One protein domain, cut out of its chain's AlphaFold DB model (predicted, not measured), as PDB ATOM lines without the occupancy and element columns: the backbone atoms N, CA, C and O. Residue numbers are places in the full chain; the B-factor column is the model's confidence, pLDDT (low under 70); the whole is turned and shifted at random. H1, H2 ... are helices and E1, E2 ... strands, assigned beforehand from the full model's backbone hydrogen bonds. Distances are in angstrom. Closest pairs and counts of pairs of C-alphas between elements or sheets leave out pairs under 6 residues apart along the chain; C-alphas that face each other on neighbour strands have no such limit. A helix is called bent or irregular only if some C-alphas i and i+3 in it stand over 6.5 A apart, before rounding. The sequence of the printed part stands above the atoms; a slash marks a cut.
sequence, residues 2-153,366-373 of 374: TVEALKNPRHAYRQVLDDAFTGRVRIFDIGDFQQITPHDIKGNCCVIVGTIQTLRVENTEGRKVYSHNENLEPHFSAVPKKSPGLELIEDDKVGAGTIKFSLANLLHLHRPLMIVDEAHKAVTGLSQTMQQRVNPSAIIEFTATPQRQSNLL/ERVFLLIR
ATOM      1  N   THR A   2      95.071 128.487 106.761       78.75
ATOM      2  CA  THR A   2      94.917 129.936 106.440       78.75
ATOM      3  C   THR A   2      95.725 130.454 105.244       78.75
ATOM      4  O   THR A   2      95.262 131.380 104.594       78.75
ATOM      5  N   VAL A   3      96.849 129.831 104.861       84.81
ATOM      6  CA  VAL A   3      97.523 130.161 103.582       84.81
ATOM      7  C   VAL A   3      96.606 129.854 102.406       84.81
ATOM      8  O   VAL A   3      96.389 130.715 101.566       84.81
ATOM      9  N   GLU A   4      96.001 128.667 102.399       84.31
ATOM     10  CA  GLU A   4      95.032 128.256 101.377       84.31
ATOM     11  C   GLU A   4      93.811 129.183 101.333       84.31
ATOM     12  O   GLU A   4      93.403 129.622 100.258       84.31
ATOM     13  N   ALA A   5      93.274 129.560 102.498       86.69
ATOM     14  CA  ALA A   5      92.169 130.514 102.578       86.69
ATOM     15  C   ALA A   5      92.542 131.890 101.999       86.69
ATOM     16  O   ALA A   5      91.747 132.490 101.286       86.69
ATOM     17  N   LEU A   6      93.756 132.384 102.262       89.12
ATOM     18  CA  LEU A   6      94.242 133.657 101.721       89.12
ATOM     19  C   LEU A   6      94.619 133.563 100.233       89.12
ATOM     20  O   LEU A   6      94.481 134.541  99.499       89.12
ATOM     21  N   LYS A   7      95.086 132.403  99.760       89.62
ATOM     22  CA  LYS A   7      95.396 132.163  98.342       89.62
ATOM     23  C   LYS A   7      94.128 132.050  97.489       89.62
ATOM     24  O   LYS A   7      94.180 132.408  96.317       89.62
ATOM     25  N   ASN A   8      93.006 131.592  98.048       90.25
ATOM     26  CA  ASN A   8      91.749 131.399  97.322       90.25
ATOM     27  C   ASN A   8      90.994 132.729  97.079       90.25
ATOM     28  O   ASN A   8      90.419 133.265  98.026       90.25
ATOM     29  N   PRO A   9      90.866 133.218  95.826       88.44
ATOM     30  CA  PRO A   9      90.177 134.481  95.508       88.44
ATOM     31  C   PRO A   9      88.686 134.509  95.859       88.44
ATOM     32  O   PRO A   9      88.085 135.572  95.971       88.44
ATOM     33  N   ARG A  10      88.061 133.336  96.009       89.19
ATOM     34  CA  ARG A  10      86.642 133.216  96.370       89.19
ATOM     35  C   ARG A  10      86.414 133.195  97.878       89.19
ATOM     36  O   ARG A  10      85.267 133.230  98.310       89.19
ATOM     37  N   HIS A  11      87.474 133.082  98.673       90.75
ATOM     38  CA  HIS A  11      87.356 133.059 100.121       90.75
ATOM     39  C   HIS A  11      87.169 134.481 100.662       90.75
ATOM     40  O   HIS A  11      87.849 135.406 100.219       90.75
ATOM     41  N   ALA A  12      86.307 134.650 101.669       89.06
ATOM     42  CA  ALA A  12      85.982 135.960 102.241       89.06
ATOM     43  C   ALA A  12      87.232 136.745 102.686       89.06
ATOM     44  O   ALA A  12      87.365 137.928 102.391       89.06
ATOM     45  N   TYR A  13      88.198 136.073 103.325       89.38
ATOM     46  CA  TYR A  13      89.465 136.697 103.744       89.38
ATOM     47  C   TYR A  13      90.227 137.344 102.585       89.38
ATOM     48  O   TYR A  13      90.772 138.436 102.730       89.38
ATOM     49  N   ARG A  14      90.269 136.674 101.430       90.75
ATOM     50  CA  ARG A  14      90.972 137.179 100.256       90.75
ATOM     51  C   ARG A  14      90.199 138.312  99.586       90.75
ATOM     52  O   ARG A  14      90.825 139.287  99.196       90.75
ATOM     53  N   GLN A  15      88.872 138.225  99.529       91.31
ATOM     54  CA  GLN A  15      88.021 139.294  98.993       91.31
ATOM     55  C   GLN A  15      88.229 140.612  99.742       91.31
ATOM     56  O   GLN A  15      88.481 141.631  99.114       91.31
ATOM     57  N   VAL A  16      88.254 140.575 101.079       91.44
ATOM     58  CA  VAL A  16      88.510 141.770 101.902       91.44
ATOM     59  C   VAL A  16      89.880 142.389 101.597       91.44
ATOM     60  O   VAL A  16      90.006 143.610 101.511       91.44
ATOM     61  N   LEU A  17      90.915 141.564 101.406       90.75
ATOM     62  CA  LEU A  17      92.245 142.054 101.038       90.75
ATOM     63  C   LEU A  17      92.273 142.624  99.615       90.75
ATOM     64  O   LEU A  17      92.871 143.674  99.389       90.75
ATOM     65  N   ASP A  18      91.642 141.955  98.653       91.75
ATOM     66  CA  ASP A  18      91.576 142.443  97.278       91.75
ATOM     67  C   ASP A  18      90.796 143.765  97.198       91.75
ATOM     68  O   ASP A  18      91.239 144.675  96.501       91.75
ATOM     69  N   ASP A  19      89.722 143.937  97.966       92.19
ATOM     70  CA  ASP A  19      88.984 145.203  98.038       92.19
ATOM     71  C   ASP A  19      89.858 146.327  98.619       92.19
ATOM     72  O   ASP A  19      89.933 147.423  98.055       92.19
ATOM     73  N   ALA A  20      90.595 146.044  99.698       91.12
ATOM     74  CA  ALA A  20      91.472 147.017 100.349       91.12
ATOM     75  C   ALA A  20      92.679 147.430  99.482       91.12
ATOM     76  O   ALA A  20      93.109 148.584  99.523       91.12
ATOM     77  N   PHE A  21      93.229 146.505  98.688       90.94
ATOM     78  CA  PHE A  21      94.448 146.719  97.897       90.94
ATOM     79  C   PHE A  21      94.211 146.733  96.375       90.94
ATOM     80  O   PHE A  21      95.164 146.684  95.589       90.94
ATOM     81  N   THR A  22      92.954 146.839  95.936       90.62
ATOM     82  CA  THR A  22      92.559 146.884  94.513       90.62
ATOM     83  C   THR A  22      93.047 145.657  93.724       90.62
ATOM     84  O   THR A  22      93.631 145.775  92.647       90.62
ATOM     85  N   GLY A  23      92.903 144.465  94.302       87.31
ATOM     86  CA  GLY A  23      93.322 143.181  93.727       87.31
ATOM     87  C   GLY A  23      94.836 142.948  93.688       87.31
ATOM     88  O   GLY A  23      95.295 141.889  93.260       87.31
ATOM     89  N   ARG A  24      95.647 143.916  94.136       91.31
ATOM     90  CA  ARG A  24      97.117 143.838  94.119       91.31
ATOM     91  C   ARG A  24      97.640 143.162  95.375       91.31
ATOM     92  O   ARG A  24      98.395 143.757  96.141       91.31
ATOM     93  N   VAL A  25      97.226 141.917  95.592       92.50
ATOM     94  CA  VAL A  25      97.611 141.117  96.762       92.50
ATOM     95  C   VAL A  25      98.347 139.857  96.323       92.50
ATOM     96  O   VAL A  25      97.872 139.086  95.480       92.50
ATOM     97  N   ARG A  26      99.514 139.617  96.921       93.44
ATOM     98  CA  ARG A  26     100.332 138.418  96.725       93.44
ATOM     99  C   ARG A  26     100.495 137.700  98.055       93.44
ATOM    100  O   ARG A  26     100.902 138.314  99.032       93.44
ATOM    101  N   ILE A  27     100.165 136.414  98.081       92.75
ATOM    102  CA  ILE A  27     100.231 135.583  99.284       92.75
ATOM    103  C   ILE A  27     101.316 134.536  99.080       92.75
ATOM    104  O   ILE A  27     101.254 133.767  98.120       92.75
ATOM    105  N   PHE A  28     102.268 134.486 100.001       91.62
ATOM    106  CA  PHE A  28     103.378 133.548  99.982       91.62
ATOM    107  C   PHE A  28     103.362 132.713 101.257       91.62
ATOM    108  O   PHE A  28     103.144 133.237 102.348       91.62
ATOM    109  N   ASP A  29     103.604 131.413 101.118       90.06
ATOM    110  CA  ASP A  29     104.036 130.615 102.260       90.06
ATOM    111  C   ASP A  29     105.514 130.924 102.530       90.06
ATOM    112  O   ASP A  29     106.283 131.152 101.592       90.06
ATOM    113  N   ILE A  30     105.928 130.935 103.795       87.38
ATOM    114  CA  ILE A  30     107.323 131.181 104.169       87.38
ATOM    115  C   ILE A  30     108.284 130.162 103.540       87.38
ATOM    116  O   ILE A  30     109.446 130.492 103.332       87.38
ATOM    117  N   GLY A  31     107.825 128.950 103.210       84.81
ATOM    118  CA  GLY A  31     108.604 127.938 102.493       84.81
ATOM    119  C   GLY A  31     108.817 128.242 101.005       84.81
ATOM    120  O   GLY A  31     109.840 127.839 100.448       84.81
ATOM    121  N   ASP A  32     107.915 129.009 100.389       85.81
ATOM    122  CA  ASP A  32     107.903 129.347  98.955       85.81
ATOM    123  C   ASP A  32     108.609 130.682  98.651       85.81
ATOM    124  O   ASP A  32     108.483 131.242  97.561       85.81
ATOM    125  N   PHE A  33     109.374 131.212  99.607       87.12
ATOM    126  CA  PHE A  33     109.962 132.553  99.547       87.12
ATOM    127  C   PHE A  33     110.835 132.830  98.315       87.12
ATOM    128  O   PHE A  33     111.013 133.980  97.926       87.12
ATOM    129  N   GLN A  34     111.375 131.783  97.692       87.94
ATOM    130  CA  GLN A  34     112.206 131.874  96.489       87.94
ATOM    131  C   GLN A  34     111.433 132.404  95.273       87.94
ATOM    132  O   GLN A  34     112.044 132.862  94.315       87.94
ATOM    133  N   GLN A  35     110.099 132.335  95.302       88.94
ATOM    134  CA  GLN A  35     109.229 132.815  94.227       88.94
ATOM    135  C   GLN A  35     108.964 134.324  94.306       88.94
ATOM    136  O   GLN A  35     108.389 134.891  93.380       88.94
ATOM    137  N   ILE A  36     109.342 134.980  95.407       91.62
ATOM    138  CA  ILE A  36     109.082 136.404  95.613       91.62
ATOM    139  C   ILE A  36     109.997 137.205  94.691       91.62
ATOM    140  O   ILE A  36     111.220 137.136  94.814       91.62
ATOM    141  N   THR A  37     109.420 138.018  93.806       92.06
ATOM    142  CA  THR A  37     110.194 138.887  92.908       92.06
ATOM    143  C   THR A  37     110.237 140.336  93.409       92.06
ATOM    144  O   THR A  37     109.324 140.775  94.118       92.06
ATOM    145  N   PRO A  38     111.242 141.147  93.018       91.06
ATOM    146  CA  PRO A  38     111.256 142.575  93.354       91.06
ATOM    147  C   PRO A  38     110.032 143.332  92.820       91.06
ATOM    148  O   PRO A  38     109.576 144.308  93.419       91.06
ATOM    149  N   HIS A  39     109.470 142.879  91.693       90.38
ATOM    150  CA  HIS A  39     108.253 143.453  91.122       90.38
ATOM    151  C   HIS A  39     107.032 143.197  92.014       90.38
ATOM    152  O   HIS A  39     106.192 144.089  92.161       90.38
ATOM    153  N   ASP A  40     106.948 142.022  92.647       90.56
ATOM    154  CA  ASP A  40     105.856 141.714  93.569       90.56
ATOM    155  C   ASP A  40     105.823 142.704  94.730       90.56
ATOM    156  O   ASP A  40     104.792 143.343  94.934       90.56
ATOM    157  N   ILE A  41     106.965 142.908  95.394       89.31
ATOM    158  CA  ILE A  41     107.096 143.803  96.554       89.31
ATOM    159  C   ILE A  41     106.854 145.268  96.168       89.31
ATOM    160  O   ILE A  41     106.245 146.036  96.914       89.31
ATOM    161  N   LYS A  42     107.318 145.685  94.985       88.19
ATOM    162  CA  LYS A  42     107.147 147.068  94.526       88.19
ATOM    163  C   LYS A  42     105.694 147.378  94.163       88.19
ATOM    164  O   LYS A  42     105.239 148.494  94.414       88.19
ATOM    165  N   GLY A  43     104.989 146.440  93.533       86.12
ATOM    166  CA  GLY A  43     103.676 146.677  92.926       86.12
ATOM    167  C   GLY A  43     102.470 146.239  93.757       86.12
ATOM    168  O   GLY A  43     101.367 146.721  93.494       86.12
ATOM    169  N   ASN A  44     102.663 145.348  94.731       92.00
ATOM    170  CA  ASN A  44     101.581 144.655  95.428       92.00
ATOM    171  C   ASN A  44     101.748 144.711  96.949       92.00
ATOM    172  O   ASN A  44     102.831 144.960  97.467       92.00
ATOM    173  N   CYS A  45     100.655 144.429  97.652       91.88
ATOM    174  CA  CYS A  45     100.668 144.030  99.048       91.88
ATOM    175  C   CYS A  45     101.092 142.557  99.134       91.88
ATOM    176  O   CYS A  45     100.369 141.663  98.686       91.88
ATOM    177  N   CYS A  46     102.285 142.305  99.661       92.88
ATOM    178  CA  CYS A  46     102.826 140.971  99.876       92.88
ATOM    179  C   CYS A  46     102.532 140.515 101.304       92.88
ATOM    180  O   CYS A  46     103.014 141.117 102.260       92.88
ATOM    181  N   VAL A  47     101.792 139.420 101.449       93.44
ATOM    182  CA  VAL A  47     101.556 138.751 102.731       93.44
ATOM    183  C   VAL A  47     102.345 137.452 102.738       93.44
ATOM    184  O   VAL A  47     102.083 136.552 101.941       93.44
ATOM    185  N   ILE A  48     103.312 137.353 103.639       92.50
ATOM    186  CA  ILE A  48     104.098 136.145 103.875       92.50
ATOM    187  C   ILE A  48     103.528 135.475 105.117       92.50
ATOM    188  O   ILE A  48     103.416 136.107 106.164       92.50
ATOM    189  N   VAL A  49     103.153 134.207 105.010       90.88
ATOM    190  CA  VAL A  49     102.549 133.452 106.106       90.88
ATOM    191  C   VAL A  49     103.512 132.362 106.551       90.88
ATOM    192  O   VAL A  49     103.952 131.556 105.738       90.88
ATOM    193  N   GLY A  50     103.826 132.316 107.841       87.00
ATOM    194  CA  GLY A  50     104.737 131.324 108.401       87.00
ATOM    195  C   GLY A  50     104.441 131.009 109.859       87.00
ATOM    196  O   GLY A  50     103.553 131.599 110.471       87.00
ATOM    197  N   THR A  51     105.196 130.067 110.415       80.75
ATOM    198  CA  THR A  51     105.160 129.764 111.850       80.75
ATOM    199  C   THR A  51     106.286 130.478 112.582       80.75
ATOM    200  O   THR A  51     107.375 130.678 112.028       80.75
ATOM    201  N   ILE A  52     106.064 130.812 113.854       74.44
ATOM    202  CA  ILE A  52     107.085 131.456 114.692       74.44
ATOM    203  C   ILE A  52     108.356 130.602 114.789       74.44
ATOM    204  O   ILE A  52     109.469 131.126 114.764       74.44
ATOM    205  N   GLN A  53     108.200 129.276 114.807       71.00
ATOM    206  CA  GLN A  53     109.286 128.296 114.892       71.00
ATOM    207  C   GLN A  53     110.242 128.354 113.695       71.00
ATOM    208  O   GLN A  53     111.421 128.034 113.824       71.00
ATOM    209  N   THR A  54     109.757 128.796 112.532       74.69
ATOM    210  CA  THR A  54     110.596 128.935 111.334       74.69
ATOM    211  C   THR A  54     111.614 130.075 111.489       74.69
ATOM    212  O   THR A  54     112.700 130.022 110.911       74.69
ATOM    213  N   LEU A  55     111.279 131.087 112.296       74.56
ATOM    214  CA  LEU A  55     112.093 132.284 112.538       74.56
ATOM    215  C   LEU A  55     112.804 132.260 113.902       74.56
ATOM    216  O   LEU A  55     113.847 132.882 114.089       74.56
ATOM    217  N   ARG A  56     112.260 131.547 114.889       71.44
ATOM    218  CA  ARG A  56     112.836 131.438 116.232       71.44
ATOM    219  C   ARG A  56     113.875 130.318 116.269       71.44
ATOM    220  O   ARG A  56     113.561 129.193 116.645       71.44
ATOM    221  N   VAL A  57     115.113 130.631 115.885       68.62
ATOM    222  CA  VAL A  57     116.209 129.649 115.845       68.62
ATOM    223  C   VAL A  57     117.479 130.184 116.510       68.62
ATOM    224  O   VAL A  57     117.923 131.296 116.212       68.62
ATOM    225  N   GLU A  58     118.062 129.373 117.400       61.69
ATOM    226  CA  GLU A  58     119.343 129.649 118.066       61.69
ATOM    227  C   GLU A  58     120.522 129.490 117.094       61.69
ATOM    228  O   GLU A  58     121.350 130.394 116.998       61.69
ATOM    229  N   ASN A  59     120.538 128.409 116.297       61.88
ATOM    230  CA  ASN A  59     121.502 128.199 115.211       61.88
ATOM    231  C   ASN A  59     120.830 128.343 113.831       61.88
ATOM    232  O   ASN A  59     119.895 127.620 113.496       61.88
ATOM    233  N   THR A  60     121.316 129.275 113.015       66.81
ATOM    234  CA  THR A  60     120.819 129.541 111.655       66.81
ATOM    235  C   THR A  60     121.208 128.472 110.628       66.81
ATOM    236  O   THR A  60     120.661 128.460 109.521       66.81
ATOM    237  N   GLU A  61     122.140 127.578 110.960       58.75
ATOM    238  CA  GLU A  61     122.592 126.499 110.083       58.75
ATOM    239  C   GLU A  61     121.465 125.509 109.745       58.75
ATOM    240  O   GLU A  61     120.661 125.108 110.585       58.75
ATOM    241  N   GLY A  62     121.374 125.124 108.468       58.75
ATOM    242  CA  GLY A  62     120.380 124.163 107.974       58.75
ATOM    243  C   GLY A  62     118.957 124.711 107.797       58.75
ATOM    244  O   GLY A  62     118.067 123.979 107.354       58.75
ATOM    245  N   ARG A  63     118.704 125.994 108.091       72.06
ATOM    246  CA  ARG A  63     117.378 126.614 107.926       72.06
ATOM    247  C   ARG A  63     117.266 127.398 106.624       72.06
ATOM    248  O   ARG A  63     117.971 128.381 106.412       72.06
ATOM    249  N   LYS A  64     116.300 127.009 105.783       79.81
ATOM    250  CA  LYS A  64     116.087 127.591 104.445       79.81
ATOM    251  C   LYS A  64     115.900 129.116 104.463       79.81
ATOM    252  O   LYS A  64     116.458 129.802 103.619       79.81
ATOM    253  N   VAL A  65     115.184 129.647 105.456       82.25
ATOM    254  CA  VAL A  65     114.902 131.091 105.596       82.25
ATOM    255  C   VAL A  65     116.162 131.928 105.859       82.25
ATOM    256  O   VAL A  65     116.222 133.087 105.447       82.25
ATOM    257  N   TYR A  66     117.177 131.334 106.493       84.06
ATOM    258  CA  TYR A  66     118.465 131.972 106.778       84.06
ATOM    259  C   TYR A  66     119.556 131.587 105.780       84.06
ATOM    260  O   TYR A  66     120.601 132.231 105.753       84.06
ATOM    261  N   SER A  67     119.349 130.547 104.971       84.44
ATOM    262  CA  SER A  67     120.319 130.104 103.971       84.44
ATOM    263  C   SER A  67     120.444 131.095 102.814       84.44
ATOM    264  O   SER A  67     119.484 131.783 102.469       84.44
ATOM    265  N   HIS A  68     121.638 131.158 102.224       86.38
ATOM    266  CA  HIS A  68     121.872 131.922 101.005       86.38
ATOM    267  C   HIS A  68     121.107 131.291  99.831       86.38
ATOM    268  O   HIS A  68     121.123 130.069  99.669       86.38
ATOM    269  N   ASN A  69     120.449 132.117  99.021       87.56
ATOM    270  CA  ASN A  69     119.670 131.696  97.870       87.56
ATOM    271  C   ASN A  69     119.820 132.679  96.701       87.56
ATOM    272  O   ASN A  69     119.409 133.835  96.799       87.56
ATOM    273  N   GLU A  70     120.345 132.196  95.579       87.94
ATOM    274  CA  GLU A  70     120.606 133.004  94.382       87.94
ATOM    275  C   GLU A  70     119.328 133.600  93.770       87.94
ATOM    276  O   GLU A  70     119.360 134.715  93.261       87.94
ATOM    277  N   ASN A  71     118.163 132.949  93.918       88.56
ATOM    278  CA  ASN A  71     116.894 133.499  93.419       88.56
ATOM    279  C   ASN A  71     116.523 134.831  94.093       88.56
ATOM    280  O   ASN A  71     115.714 135.588  93.558       88.56
ATOM    281  N   LEU A  72     117.105 135.127  95.262       90.00
ATOM    282  CA  LEU A  72     116.886 136.383  95.969       90.00
ATOM    283  C   LEU A  72     117.884 137.488  95.592       90.00
ATOM    284  O   LEU A  72     117.652 138.639  95.961       90.00
ATOM    285  N   GLU A  73     118.945 137.186  94.840       90.44
ATOM    286  CA  GLU A  73     119.948 138.162  94.387       90.44
ATOM    287  C   GLU A  73     119.334 139.447  93.790       90.44
ATOM    288  O   GLU A  73     119.776 140.540  94.170       90.44
ATOM    289  N   PRO A  74     118.277 139.391  92.944       91.75
ATOM    290  CA  PRO A  74     117.697 140.594  92.351       91.75
ATOM    291  C   PRO A  74     117.227 141.635  93.376       91.75
ATOM    292  O   PRO A  74     117.284 142.834  93.091       91.75
ATOM    293  N   HIS A  75     116.812 141.207  94.575       89.44
ATOM    294  CA  HIS A  75     116.369 142.102  95.654       89.44
ATOM    295  C   HIS A  75     117.514 142.904  96.277       89.44
ATOM    296  O   HIS A  75     117.294 144.002  96.783       89.44
ATOM    297  N   PHE A  76     118.738 142.381  96.216       90.69
ATOM    298  CA  PHE A  76     119.918 142.986  96.837       90.69
ATOM    299  C   PHE A  76     120.808 143.735  95.840       90.69
ATOM    300  O   PHE A  76     121.749 144.407  96.252       90.69
ATOM    301  N   SER A  77     120.490 143.681  94.543       87.19
ATOM    302  CA  SER A  77     121.260 144.324  93.466       87.19
ATOM    303  C   SER A  77     121.505 145.829  93.678       87.19
ATOM    304  O   SER A  77     122.576 146.336  93.347       87.19
ATOM    305  N   ALA A  78     120.539 146.538  94.270       84.44
ATOM    306  CA  ALA A  78     120.623 147.969  94.576       84.44
ATOM    307  C   ALA A  78     121.053 148.272  96.028       84.44
ATOM    308  O   ALA A  78     121.095 149.437  96.427       84.44
ATOM    309  N   VAL A  79     121.349 147.247  96.834       86.38
ATOM    310  CA  VAL A  79     121.661 147.388  98.262       86.38
ATOM    311  C   VAL A  79     123.176 147.550  98.456       86.38
ATOM    312  O   VAL A  79     123.955 146.735  97.958       86.38
ATOM    313  N   PRO A  80     123.642 148.571  99.201       84.62
ATOM    314  CA  PRO A  80     125.064 148.730  99.494       84.62
ATOM    315  C   PRO A  80     125.636 147.511 100.228       84.62
ATOM    316  O   PRO A  80     125.082 147.082 101.239       84.62
ATOM    317  N   LYS A  81     126.801 147.014  99.784       74.75
ATOM    318  CA  LYS A  81     127.456 145.791 100.305       74.75
ATOM    319  C   LYS A  81     127.734 145.787 101.818       74.75
ATOM    320  O   LYS A  81     127.944 144.725 102.383       74.75
ATOM    321  N   LYS A  82     127.755 146.958 102.466       72.31
ATOM    322  CA  LYS A  82     127.969 147.136 103.916       72.31
ATOM    323  C   LYS A  82     126.763 147.781 104.606       72.31
ATOM    324  O   LYS A  82     126.924 148.672 105.436       72.31
ATOM    325  N   SER A  83     125.556 147.385 104.219       79.69
ATOM    326  CA  SER A  83     124.348 147.865 104.895       79.69
ATOM    327  C   SER A  83     124.293 147.295 106.321       79.69
ATOM    328  O   SER A  83     124.400 146.077 106.482       79.69
ATOM    329  N   PRO A  84     124.176 148.142 107.358       81.38
ATOM    330  CA  PRO A  84     124.163 147.682 108.742       81.38
ATOM    331  C   PRO A  84     122.935 146.806 109.010       81.38
ATOM    332  O   PRO A  84     121.846 147.106 108.530       81.38
ATOM    333  N   GLY A  85     123.117 145.739 109.791       82.62
ATOM    334  CA  GLY A  85     122.037 144.843 110.216       82.62
ATOM    335  C   GLY A  85     121.750 143.657 109.287       82.62
ATOM    336  O   GLY A  85     121.070 142.731 109.720       82.62
ATOM    337  N   LEU A  86     122.301 143.628 108.066       87.94
ATOM    338  CA  LEU A  86     122.197 142.465 107.178       87.94
ATOM    339  C   LEU A  86     123.252 141.409 107.520       87.94
ATOM    340  O   LEU A  86     124.430 141.724 107.684       87.94
ATOM    341  N   GLU A  87     122.835 140.144 107.567       87.44
ATOM    342  CA  GLU A  87     123.753 139.017 107.726       87.44
ATOM    343  C   GLU A  87     124.640 138.872 106.482       87.44
ATOM    344  O   GLU A  87     124.171 138.980 105.342       87.44
ATOM    345  N   LEU A  88     125.925 138.601 106.701       87.44
ATOM    346  CA  LEU A  88     126.899 138.346 105.643       87.44
ATOM    347  C   LEU A  88     127.109 136.839 105.458       87.44
ATOM    348  O   LEU A  88     126.767 136.033 106.325       87.44
ATOM    349  N   ILE A  89     127.648 136.456 104.305       84.75
ATOM    350  CA  ILE A  89     128.128 135.095 104.068       84.75
ATOM    351  C   ILE A  89     129.343 134.848 104.972       84.75
ATOM    352  O   ILE A  89     130.245 135.687 105.028       84.75
ATOM    353  N   GLU A  90     129.326 133.712 105.673       81.19
ATOM    354  CA  GLU A  90     130.375 133.268 106.598       81.19
ATOM    355  C   GLU A  90     131.742 133.141 105.903       81.19
ATOM    356  O   GLU A  90     131.824 132.876 104.700       81.19
ATOM    357  N   ASP A  91     132.815 133.344 106.675       74.38
ATOM    358  CA  ASP A  91     134.190 133.458 106.165       74.38
ATOM    359  C   ASP A  91     134.728 132.170 105.514       74.38
ATOM    360  O   ASP A  91     135.671 132.211 104.725       74.38
ATOM    361  N   ASP A  92     134.122 131.024 105.821       73.25
ATOM    362  CA  ASP A  92     134.474 129.697 105.317       73.25
ATOM    363  C   ASP A  92     133.779 129.333 103.989       73.25
ATOM    364  O   ASP A  92     134.041 128.271 103.419       73.25
ATOM    365  N   LYS A  93     132.907 130.209 103.466       74.62
ATOM    366  CA  LYS A  93     132.092 129.964 102.267       74.62
ATOM    367  C   LYS A  93     132.479 130.864 101.095       74.62
ATOM    368  O   LYS A  93     132.990 131.974 101.241       74.62
ATOM    369  N   VAL A  94     132.202 130.383  99.881       72.94
ATOM    370  CA  VAL A  94     132.408 131.157  98.646       72.94
ATOM    371  C   VAL A  94     131.553 132.428  98.704       72.94
ATOM    372  O   VAL A  94     130.342 132.350  98.894       72.94
ATOM    373  N   GLY A  95     132.180 133.598  98.549       71.94
ATOM    374  CA  GLY A  95     131.501 134.894  98.679       71.94
ATOM    375  C   GLY A  95     131.517 135.500 100.089       71.94
ATOM    376  O   GLY A  95     130.760 136.440 100.339       71.94
ATOM    377  N   ALA A  96     132.370 134.997 100.987       78.38
ATOM    378  CA  ALA A  96     132.627 135.541 102.324       78.38
ATOM    379  C   ALA A  96     132.648 137.082 102.385       78.38
ATOM    380  O   ALA A  96     133.240 137.760 101.538       78.38
ATOM    381  N   GLY A  97     131.980 137.643 103.395       77.62
ATOM    382  CA  GLY A  97     131.919 139.089 103.629       77.62
ATOM    383  C   GLY A  97     130.977 139.869 102.699       77.62
ATOM    384  O   GLY A  97     130.907 141.097 102.792       77.62
ATOM    385  N   THR A  98     130.237 139.192 101.814       85.50
ATOM    386  CA  THR A  98     129.143 139.792 101.031       85.50
ATOM    387  C   THR A  98     127.780 139.531 101.671       85.50
ATOM    388  O   THR A  98     127.657 138.695 102.565       85.50
ATOM    389  N   ILE A  99     126.747 140.270 101.251       87.50
ATOM    390  CA  ILE A  99     125.390 140.124 101.798       87.50
ATOM    391  C   ILE A  99     124.874 138.712 101.528       87.50
ATOM    392  O   ILE A  99     124.890 138.224 100.399       87.50
ATOM    393  N   LYS A 100     124.344 138.071 102.568       89.44
ATOM    394  CA  LYS A 100     123.665 136.787 102.446       89.44
ATOM    395  C   LYS A 100     122.287 136.995 101.811       89.44
ATOM    396  O   LYS A 100     121.450 137.697 102.373       89.44
ATOM    397  N   PHE A 101     122.015 136.383 100.663       91.56
ATOM    398  CA  PHE A 101     120.702 136.464 100.019       91.56
ATOM    399  C   PHE A 101     119.716 135.521 100.709       91.56
ATOM    400  O   PHE A 101     119.474 134.408 100.259       91.56
ATOM    401  N   SER A 102     119.199 135.944 101.859       91.38
ATOM    402  CA  SER A 102     118.271 135.173 102.683       91.38
ATOM    403  C   SER A 102     116.928 135.887 102.797       91.38
ATOM    404  O   SER A 102     116.838 137.111 102.651       91.38
ATOM    405  N   LEU A 103     115.871 135.133 103.105       90.88
ATOM    406  CA  LEU A 103     114.573 135.734 103.400       90.88
ATOM    407  C   LEU A 103     114.661 136.622 104.648       90.88
ATOM    408  O   LEU A 103     114.050 137.682 104.670       90.88
ATOM    409  N   ALA A 104     115.453 136.247 105.658       90.19
ATOM    410  CA  ALA A 104     115.667 137.090 106.834       90.19
ATOM    411  C   ALA A 104     116.212 138.481 106.464       90.19
ATOM    412  O   ALA A 104     115.662 139.482 106.909       90.19
ATOM    413  N   ASN A 105     117.217 138.550 105.586       92.31
ATOM    414  CA  ASN A 105     117.753 139.822 105.098       92.31
ATOM    415  C   ASN A 105     116.758 140.582 104.212       92.31
ATOM    416  O   ASN A 105     116.724 141.811 104.243       92.31
ATOM    417  N   LEU A 106     115.929 139.870 103.444       92.19
ATOM    418  CA  LEU A 106     114.868 140.492 102.653       92.19
ATOM    419  C   LEU A 106     113.825 141.157 103.563       92.19
ATOM    420  O   LEU A 106     113.440 142.304 103.336       92.19
ATOM    421  N   LEU A 107     113.406 140.464 104.625       92.25
ATOM    422  CA  LEU A 107     112.516 141.019 105.644       92.25
ATOM    423  C   LEU A 107     113.187 142.198 106.361       92.25
ATOM    424  O   LEU A 107     112.571 143.252 106.477       92.25
ATOM    425  N   HIS A 108     114.465 142.070 106.732       92.81
ATOM    426  CA  HIS A 108     115.230 143.146 107.365       92.81
ATOM    427  C   HIS A 108     115.228 144.436 106.540       92.81
ATOM    428  O   HIS A 108     115.074 145.533 107.078       92.81
ATOM    429  N   LEU A 109     115.403 144.298 105.223       91.75
ATOM    430  CA  LEU A 109     115.434 145.411 104.283       91.75
ATOM    431  C   LEU A 109     114.072 146.107 104.181       91.75
ATOM    432  O   LEU A 109     114.001 147.337 104.172       91.75
ATOM    433  N   HIS A 110     112.993 145.326 104.098       91.25
ATOM    434  CA  HIS A 110     111.644 145.849 103.882       91.25
ATOM    435  C   HIS A 110     110.897 146.224 105.160       91.25
ATOM    436  O   HIS A 110     109.890 146.923 105.064       91.25
ATOM    437  N   ARG A 111     111.399 145.813 106.330       92.88
ATOM    438  CA  ARG A 111     110.842 146.110 107.655       92.88
ATOM    439  C   ARG A 111     109.332 145.845 107.722       92.88
ATOM    440  O   ARG A 111     108.557 146.794 107.816       92.88
ATOM    441  N   PRO A 112     108.902 144.578 107.616       92.81
ATOM    442  CA  PRO A 112     107.493 144.239 107.460       92.81
ATOM    443  C   PRO A 112     106.667 144.602 108.697       92.81
ATOM    444  O   PRO A 112     107.184 144.604 109.819       92.81
ATOM    445  N   LEU A 113     105.361 144.789 108.494       92.50
ATOM    446  CA  LEU A 113     104.395 144.729 109.586       92.50
ATOM    447  C   LEU A 113     104.221 143.267 109.998       92.50
ATOM    448  O   LEU A 113     103.818 142.432 109.184       92.50
ATOM    449  N   MET A 114     104.517 142.948 111.252       88.38
ATOM    450  CA  MET A 114     104.328 141.607 111.795       88.38
ATOM    451  C   MET A 114     102.957 141.488 112.448       88.38
ATOM    452  O   MET A 114     102.609 142.293 113.305       88.38
ATOM    453  N   ILE A 115     102.202 140.459 112.082       88.62
ATOM    454  CA  ILE A 115     100.939 140.099 112.721       88.62
ATOM    455  C   ILE A 115     101.130 138.733 113.370       88.62
ATOM    456  O   ILE A 115     101.452 137.774 112.674       88.62
ATOM    457  N   VAL A 116     100.953 138.645 114.685       83.56
ATOM    458  CA  VAL A 116     101.222 137.438 115.474       83.56
ATOM    459  C   VAL A 116      99.946 136.985 116.166       83.56
ATOM    460  O   VAL A 116      99.338 137.751 116.912       83.56
ATOM    461  N   ASP A 117      99.557 135.739 115.919       78.38
ATOM    462  CA  ASP A 117      98.443 135.084 116.608       78.38
ATOM    463  C   ASP A 117      98.929 134.311 117.850       78.38
ATOM    464  O   ASP A 117     100.063 133.828 117.878       78.38
ATOM    465  N   GLU A 118      98.082 134.209 118.878       68.81
ATOM    466  CA  GLU A 118      98.361 133.568 120.179       68.81
ATOM    467  C   GLU A 118      99.675 134.023 120.841       68.81
ATOM    468  O   GLU A 118     100.500 133.250 121.347       68.81
ATOM    469  N   ALA A 119      99.851 135.343 120.860       59.38
ATOM    470  CA  ALA A 119     101.067 136.010 121.291       59.38
ATOM    471  C   ALA A 119     101.573 135.589 122.683       59.38
ATOM    472  O   ALA A 119     102.774 135.520 122.881       59.38
ATOM    473  N   HIS A 120     100.744 135.214 123.659       57.06
ATOM    474  CA  HIS A 120     101.261 134.834 124.986       57.06
ATOM    475  C   HIS A 120     102.207 133.607 124.967       57.06
ATOM    476  O   HIS A 120     103.104 133.525 125.813       57.06
ATOM    477  N   LYS A 121     102.077 132.704 123.977       54.72
ATOM    478  CA  LYS A 121     103.015 131.586 123.742       54.72
ATOM    479  C   LYS A 121     104.243 131.996 122.919       54.72
ATOM    480  O   LYS A 121     105.335 131.464 123.122       54.72
ATOM    481  N   ALA A 122     104.074 132.948 122.002       49.94
ATOM    482  CA  ALA A 122     105.110 133.375 121.060       49.94
ATOM    483  C   ALA A 122     105.953 134.570 121.548       49.94
ATOM    484  O   ALA A 122     107.122 134.675 121.198       49.94
ATOM    485  N   VAL A 123     105.393 135.453 122.374       47.09
ATOM    486  CA  VAL A 123     105.879 136.815 122.674       47.09
ATOM    487  C   VAL A 123     106.606 136.891 124.004       47.09
ATOM    488  O   VAL A 123     107.564 137.648 124.121       47.09
ATOM    489  N   THR A 124     106.315 135.992 124.949       50.00
ATOM    490  CA  THR A 124     107.254 135.739 126.059       50.00
ATOM    491  C   THR A 124     108.615 135.231 125.576       50.00
ATOM    492  O   THR A 124     109.571 135.222 126.346       50.00
ATOM    493  N   GLY A 125     108.728 134.830 124.302       50.25
ATOM    494  CA  GLY A 125     109.941 134.276 123.713       50.25
ATOM    495  C   GLY A 125     110.198 134.667 122.259       50.25
ATOM    496  O   GLY A 125     110.926 133.939 121.579       50.25
ATOM    497  N   LEU A 126     109.662 135.787 121.759       56.44
ATOM    498  CA  LEU A 126     110.168 136.368 120.517       56.44
ATOM    499  C   LEU A 126     111.574 136.858 120.843       56.44
ATOM    500  O   LEU A 126     111.740 137.954 121.374       56.44
ATOM    501  N   SER A 127     112.572 136.003 120.605       66.12
ATOM    502  CA  SER A 127     113.958 136.319 120.934       66.12
ATOM    503  C   SER A 127     114.292 137.690 120.355       66.12
ATOM    504  O   SER A 127     114.020 137.938 119.177       66.12
ATOM    505  N   GLN A 128     114.873 138.577 121.167       74.25
ATOM    506  CA  GLN A 128     115.362 139.874 120.688       74.25
ATOM    507  C   GLN A 128     116.221 139.691 119.429       74.25
ATOM    508  O   GLN A 128     116.127 140.483 118.498       74.25
ATOM    509  N   THR A 129     116.960 138.582 119.348       78.25
ATOM    510  CA  THR A 129     117.729 138.165 118.175       78.25
ATOM    511  C   THR A 129     116.869 138.000 116.920       78.25
ATOM    512  O   THR A 129     117.248 138.459 115.848       78.25
ATOM    513  N   MET A 130     115.698 137.364 117.022       81.56
ATOM    514  CA  MET A 130     114.789 137.197 115.883       81.56
ATOM    515  C   MET A 130     114.232 138.551 115.436       81.56
ATOM    516  O   MET A 130     114.261 138.851 114.242       81.56
ATOM    517  N   GLN A 131     113.807 139.396 116.380       83.12
ATOM    518  CA  GLN A 131     113.296 140.732 116.060       83.12
ATOM    519  C   GLN A 131     114.369 141.609 115.405       83.12
ATOM    520  O   GLN A 131     114.079 142.309 114.441       83.12
ATOM    521  N   GLN A 132     115.618 141.535 115.872       85.62
ATOM    522  CA  GLN A 132     116.752 142.242 115.270       85.62
ATOM    523  C   GLN A 132     117.049 141.753 113.846       85.62
ATOM    524  O   GLN A 132     117.309 142.568 112.962       85.62
ATOM    525  N   ARG A 133     116.962 140.438 113.603       86.62
ATOM    526  CA  ARG A 133     117.138 139.852 112.265       86.62
ATOM    527  C   ARG A 133     116.033 140.288 111.306       86.62
ATOM    528  O   ARG A 133     116.341 140.727 110.209       86.62
ATOM    529  N   VAL A 134     114.766 140.197 111.712       87.81
ATOM    530  CA  VAL A 134     113.606 140.539 110.861       87.81
ATOM    531  C   VAL A 134     113.413 142.055 110.716       87.81
ATOM    532  O   VAL A 134     112.926 142.505 109.685       87.81
ATOM    533  N   ASN A 135     113.797 142.839 111.728       90.94
ATOM    534  CA  ASN A 135     113.668 144.299 111.801       90.94
ATOM    535  C   ASN A 135     112.264 144.835 111.433       90.94
ATOM    536  O   ASN A 135     112.148 145.711 110.570       90.94
ATOM    537  N   PRO A 136     111.181 144.327 112.057       90.94
ATOM    538  CA  PRO A 136     109.820 144.734 111.711       90.94
ATOM    539  C   PRO A 136     109.578 146.236 111.952       90.94
ATOM    540  O   PRO A 136     110.242 146.875 112.776       90.94
ATOM    541  N   SER A 137     108.624 146.822 111.222       93.06
ATOM    542  CA  SER A 137     108.189 148.209 111.452       93.06
ATOM    543  C   SER A 137     107.311 148.322 112.697       93.06
ATOM    544  O   SER A 137     107.483 149.247 113.490       93.06
ATOM    545  N   ALA A 138     106.418 147.352 112.882       89.62
ATOM    546  CA  ALA A 138     105.584 147.169 114.057       89.62
ATOM    547  C   ALA A 138     105.201 145.689 114.210       89.62
ATOM    548  O   ALA A 138     105.288 144.902 113.262       89.62
ATOM    549  N   ILE A 139     104.786 145.319 115.420       86.81
ATOM    550  CA  ILE A 139     104.280 143.987 115.755       86.81
ATOM    551  C   ILE A 139     102.873 144.180 116.324       86.81
ATOM    552  O   ILE A 139     102.693 144.907 117.300       86.81
ATOM    553  N   ILE A 140     101.883 143.563 115.684       87.38
ATOM    554  CA  ILE A 140     100.490 143.524 116.126       87.38
ATOM    555  C   ILE A 140     100.212 142.119 116.640       87.38
ATOM    556  O   ILE A 140     100.395 141.135 115.923       87.38
ATOM    557  N   GLU A 141      99.762 142.041 117.884       83.12
ATOM    558  CA  GLU A 141      99.558 140.792 118.603       83.12
ATOM    559  C   GLU A 141      98.075 140.569 118.876       83.12
ATOM    560  O   GLU A 141      97.395 141.436 119.427       83.12
ATOM    561  N   PHE A 142      97.589 139.381 118.529       82.88
ATOM    562  CA  PHE A 142      96.272 138.899 118.918       82.88
ATOM    563  C   PHE A 142      96.439 137.891 120.058       82.88
ATOM    564  O   PHE A 142      97.177 136.912 119.949       82.88
ATOM    565  N   THR A 143      95.804 138.158 121.200       75.44
ATOM    566  CA  THR A 143      95.832 137.265 122.366       75.44
ATOM    567  C   THR A 143      94.575 137.445 123.206       75.44
ATOM    568  O   THR A 143      94.109 138.566 123.408       75.44
ATOM    569  N   ALA A 144      94.044 136.339 123.726       70.81
ATOM    570  CA  ALA A 144      92.971 136.368 124.719       70.81
ATOM    571  C   ALA A 144      93.476 136.767 126.120       70.81
ATOM    572  O   ALA A 144      92.703 137.228 126.953       70.81
ATOM    573  N   THR A 145      94.776 136.601 126.382       67.62
ATOM    574  CA  THR A 145      95.409 136.817 127.691       67.62
ATOM    575  C   THR A 145      96.582 137.800 127.556       67.62
ATOM    576  O   THR A 145      97.746 137.397 127.454       67.62
ATOM    577  N   PRO A 146      96.314 139.118 127.476       68.44
ATOM    578  CA  PRO A 146      97.373 140.118 127.368       68.44
ATOM    579  C   PRO A 146      98.209 140.178 128.654       68.44
ATOM    580  O   PRO A 146      97.693 140.045 129.765       68.44
ATOM    581  N   GLN A 147      99.517 140.410 128.521       66.31
ATOM    582  CA  GLN A 147     100.389 140.592 129.680       66.31
ATOM    583  C   GLN A 147     100.270 142.008 130.239       66.31
ATOM    584  O   GLN A 147     100.002 142.962 129.515       66.31
ATOM    585  N   ARG A 148     100.555 142.174 131.536       62.38
ATOM    586  CA  ARG A 148     100.469 143.482 132.215       62.38
ATOM    587  C   ARG A 148     101.359 144.574 131.608       62.38
ATOM    588  O   ARG A 148     101.104 145.745 131.855       62.38
ATOM    589  N   GLN A 149     102.407 144.205 130.871       67.12
ATOM    590  CA  GLN A 149     103.357 145.135 130.251       67.12
ATOM    591  C   GLN A 149     103.095 145.366 128.751       67.12
ATOM    592  O   GLN A 149     103.837 146.110 128.116       67.12
ATOM    593  N   SER A 150     102.064 144.741 128.172       70.94
ATOM    594  CA  SER A 150     101.724 144.904 126.756       70.94
ATOM    595  C   SER A 150     101.090 146.274 126.489       70.94
ATOM    596  O   SER A 150     100.278 146.762 127.276       70.94
ATOM    597  N   ASN A 151     101.420 146.884 125.346       83.06
ATOM    598  CA  ASN A 151     100.755 148.099 124.873       83.06
ATOM    599  C   ASN A 151      99.370 147.751 124.298       83.06
ATOM    600  O   ASN A 151      99.245 147.403 123.123       83.06
ATOM    601  N   LEU A 152      98.341 147.788 125.143       82.88
ATOM    602  CA  LEU A 152      96.984 147.380 124.785       82.88
ATOM    603  C   LEU A 152      96.312 148.424 123.876       82.88
ATOM    604  O   LEU A 152      95.858 149.463 124.349       82.88
ATOM    605  N   LEU A 153      96.226 148.128 122.576       87.81
ATOM    606  CA  LEU A 153      95.565 149.004 121.597       87.81
ATOM    607  C   LEU A 153      94.036 148.918 121.670       87.81
ATOM    608  O   LEU A 153      93.342 149.925 121.554       87.81
ATOM    609  N   GLU A 366     103.283 150.536 103.955       51.12
ATOM    610  CA  GLU A 366     103.684 149.200 104.379       51.12
ATOM    611  C   GLU A 366     103.079 148.206 103.384       51.12
ATOM    612  O   GLU A 366     101.874 147.970 103.351       51.12
ATOM    613  N   ARG A 367     103.922 147.691 102.484       62.62
ATOM    614  CA  ARG A 367     103.523 146.771 101.403       62.62
ATOM    615  C   ARG A 367     103.919 145.323 101.677       62.62
ATOM    616  O   ARG A 367     103.611 144.456 100.869       62.62
ATOM    617  N   VAL A 368     104.589 145.058 102.801       68.19
ATOM    618  CA  VAL A 368     105.008 143.713 103.211       68.19
ATOM    619  C   VAL A 368     104.479 143.421 104.608       68.19
ATOM    620  O   VAL A 368     104.813 144.111 105.570       68.19
ATOM    621  N   PHE A 369     103.680 142.367 104.700       76.38
ATOM    622  CA  PHE A 369     103.087 141.858 105.926       76.38
ATOM    623  C   PHE A 369     103.642 140.464 106.195       76.38
ATOM    624  O   PHE A 369     103.685 139.622 105.295       76.38
ATOM    625  N   LEU A 370     104.048 140.209 107.432       71.88
ATOM    626  CA  LEU A 370     104.456 138.893 107.899       71.88
ATOM    627  C   LEU A 370     103.423 138.394 108.907       71.88
ATOM    628  O   LEU A 370     103.371 138.864 110.040       71.88
ATOM    629  N   LEU A 371     102.599 137.440 108.481       71.56
ATOM    630  CA  LEU A 371     101.619 136.771 109.323       71.56
ATOM    631  C   LEU A 371     102.266 135.543 109.966       71.56
ATOM    632  O   LEU A 371     102.546 134.546 109.296       71.56
ATOM    633  N   ILE A 372     102.485 135.621 111.271       65.75
ATOM    634  CA  ILE A 372     103.055 134.556 112.082       65.75
ATOM    635  C   ILE A 372     101.937 133.838 112.824       65.75
ATOM    636  O   ILE A 372     101.173 134.446 113.573       65.75
ATOM    637  N   ARG A 373     101.885 132.522 112.642       61.72
ATOM    638  CA  ARG A 373     101.072 131.629 113.463       61.72
ATOM    639  C   ARG A 373     101.937 130.875 114.463       61.72
ATOM    640  O   ARG A 373     103.145 130.719 114.244       61.72
TER     641      ARG A 373
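Overview. This is residues 2 to 153 and 366 to 373 of the 374 residues of the protein "ResIII domain-containing protein" of Novosphingobium sp. 32-60-15 (UniProt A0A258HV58). A twisted wall of five parallel strands, in the order E1 E2 E5 E3 E4, has H1 and H2 on one face near its E1 edge and a looser group of helices, among them H3, H7 and H9, on the other side. Beyond that group, the unnamed residues 77 to 102 reach one end of the longest axis, with H2 toward the other. The printed part has 160 residues with nine named helices and five named strands, in the order H1 H2 E1 H3 H4 E2 H5 H6 H7 E3 H8 H9 E4 E5, of mixed class. It is compact, with a radius of gyration of the C-alphas of 16.3 A and spans of 46 by 39 by 24 A.

Along the chain. Find C-alpha 2 at (94.917, 129.936, 106.440), where H1 begins and runs to residue 7. Next come H2, residues 12 to 21, 14.4 A long; E1, 25 to 29, 13.5 A; H3, 30 to 35; and H4, 38 to 43. E2, 45 to 51, is 19.7 A long and begins at (100.668, 144.030, 99.048). Read on through H5, 52 to 55; H6, 70 to 76; H7, 103 to 110; E3, 113 to 117, 13.3 A; H8, 119 to 122; H9, 128 to 134; and E4, 138 to 142, 13.4 A. E5, 368 to 373, runs 16.3 A to C-alpha 373 at (101.072, 131.629, 113.463). H3 and H6 are irregular: C-alphas 31 and 34 are 8.0 A apart, C-alphas 71 and 74 7.2 A.

Arrangement. Look across the sheet for N and O within hydrogen-bond range: N 26 and O 45 at 2.8 A for E1 and E2, N 369 and O 46 at 2.8 A for E2 and E5, N 115 and O 370 at 2.8 A for E5 and E3, N 140 and O 114 at 2.8 A for E3 and E4. E1, H3 H4, E2 and E3, H8 H9, E4 are strand-helix-strand units, parallel neighbour strands joined through helices, with right-handed crossovers. H1, at a height over the sheet of 8.4 A, and H3 lie on opposite faces. H1 and H2 touch only at the corner, C-alphas 6 and 14 being closest at 5.0 A. H4, H5, H7 and H8 only graze the sheet. H7 and H9 touch, about perpendicular at 77 degrees, closest at C-alphas 108 and 134, 4.7 A. H3 and H6 only just touch, with 3 pairs of C-alphas within 8 A, closest at C-alphas 34 and 71, 5.8 A. Every O i to N i+4 pair is within hydrogen-bond range in H1, H2, H4, H7 and H9; H3 has 0 of 2, with 1 of 3 O i to N i+3 pairs, H6 has 0 of 3, with 3 of 4, and H5 and H8 are too short for an O i to N i+4 pair.

Size, cuts and confidence. The two C-alphas farthest apart, those of Ala 12 and Asp 92, are 49.0 A apart. Residues 154 to 365 are not printed, and C-alphas 153 and 366 stand 19.0 A apart across the cut. The links H5 to H6 and H6 to H7 are long, with 14 and 26 residues. The mean pLDDT of the printed part is 81.7; it is under 70 at residues 57 to 62, 118 to 127, 145 to 149, 366 to 368 and 372 to 373.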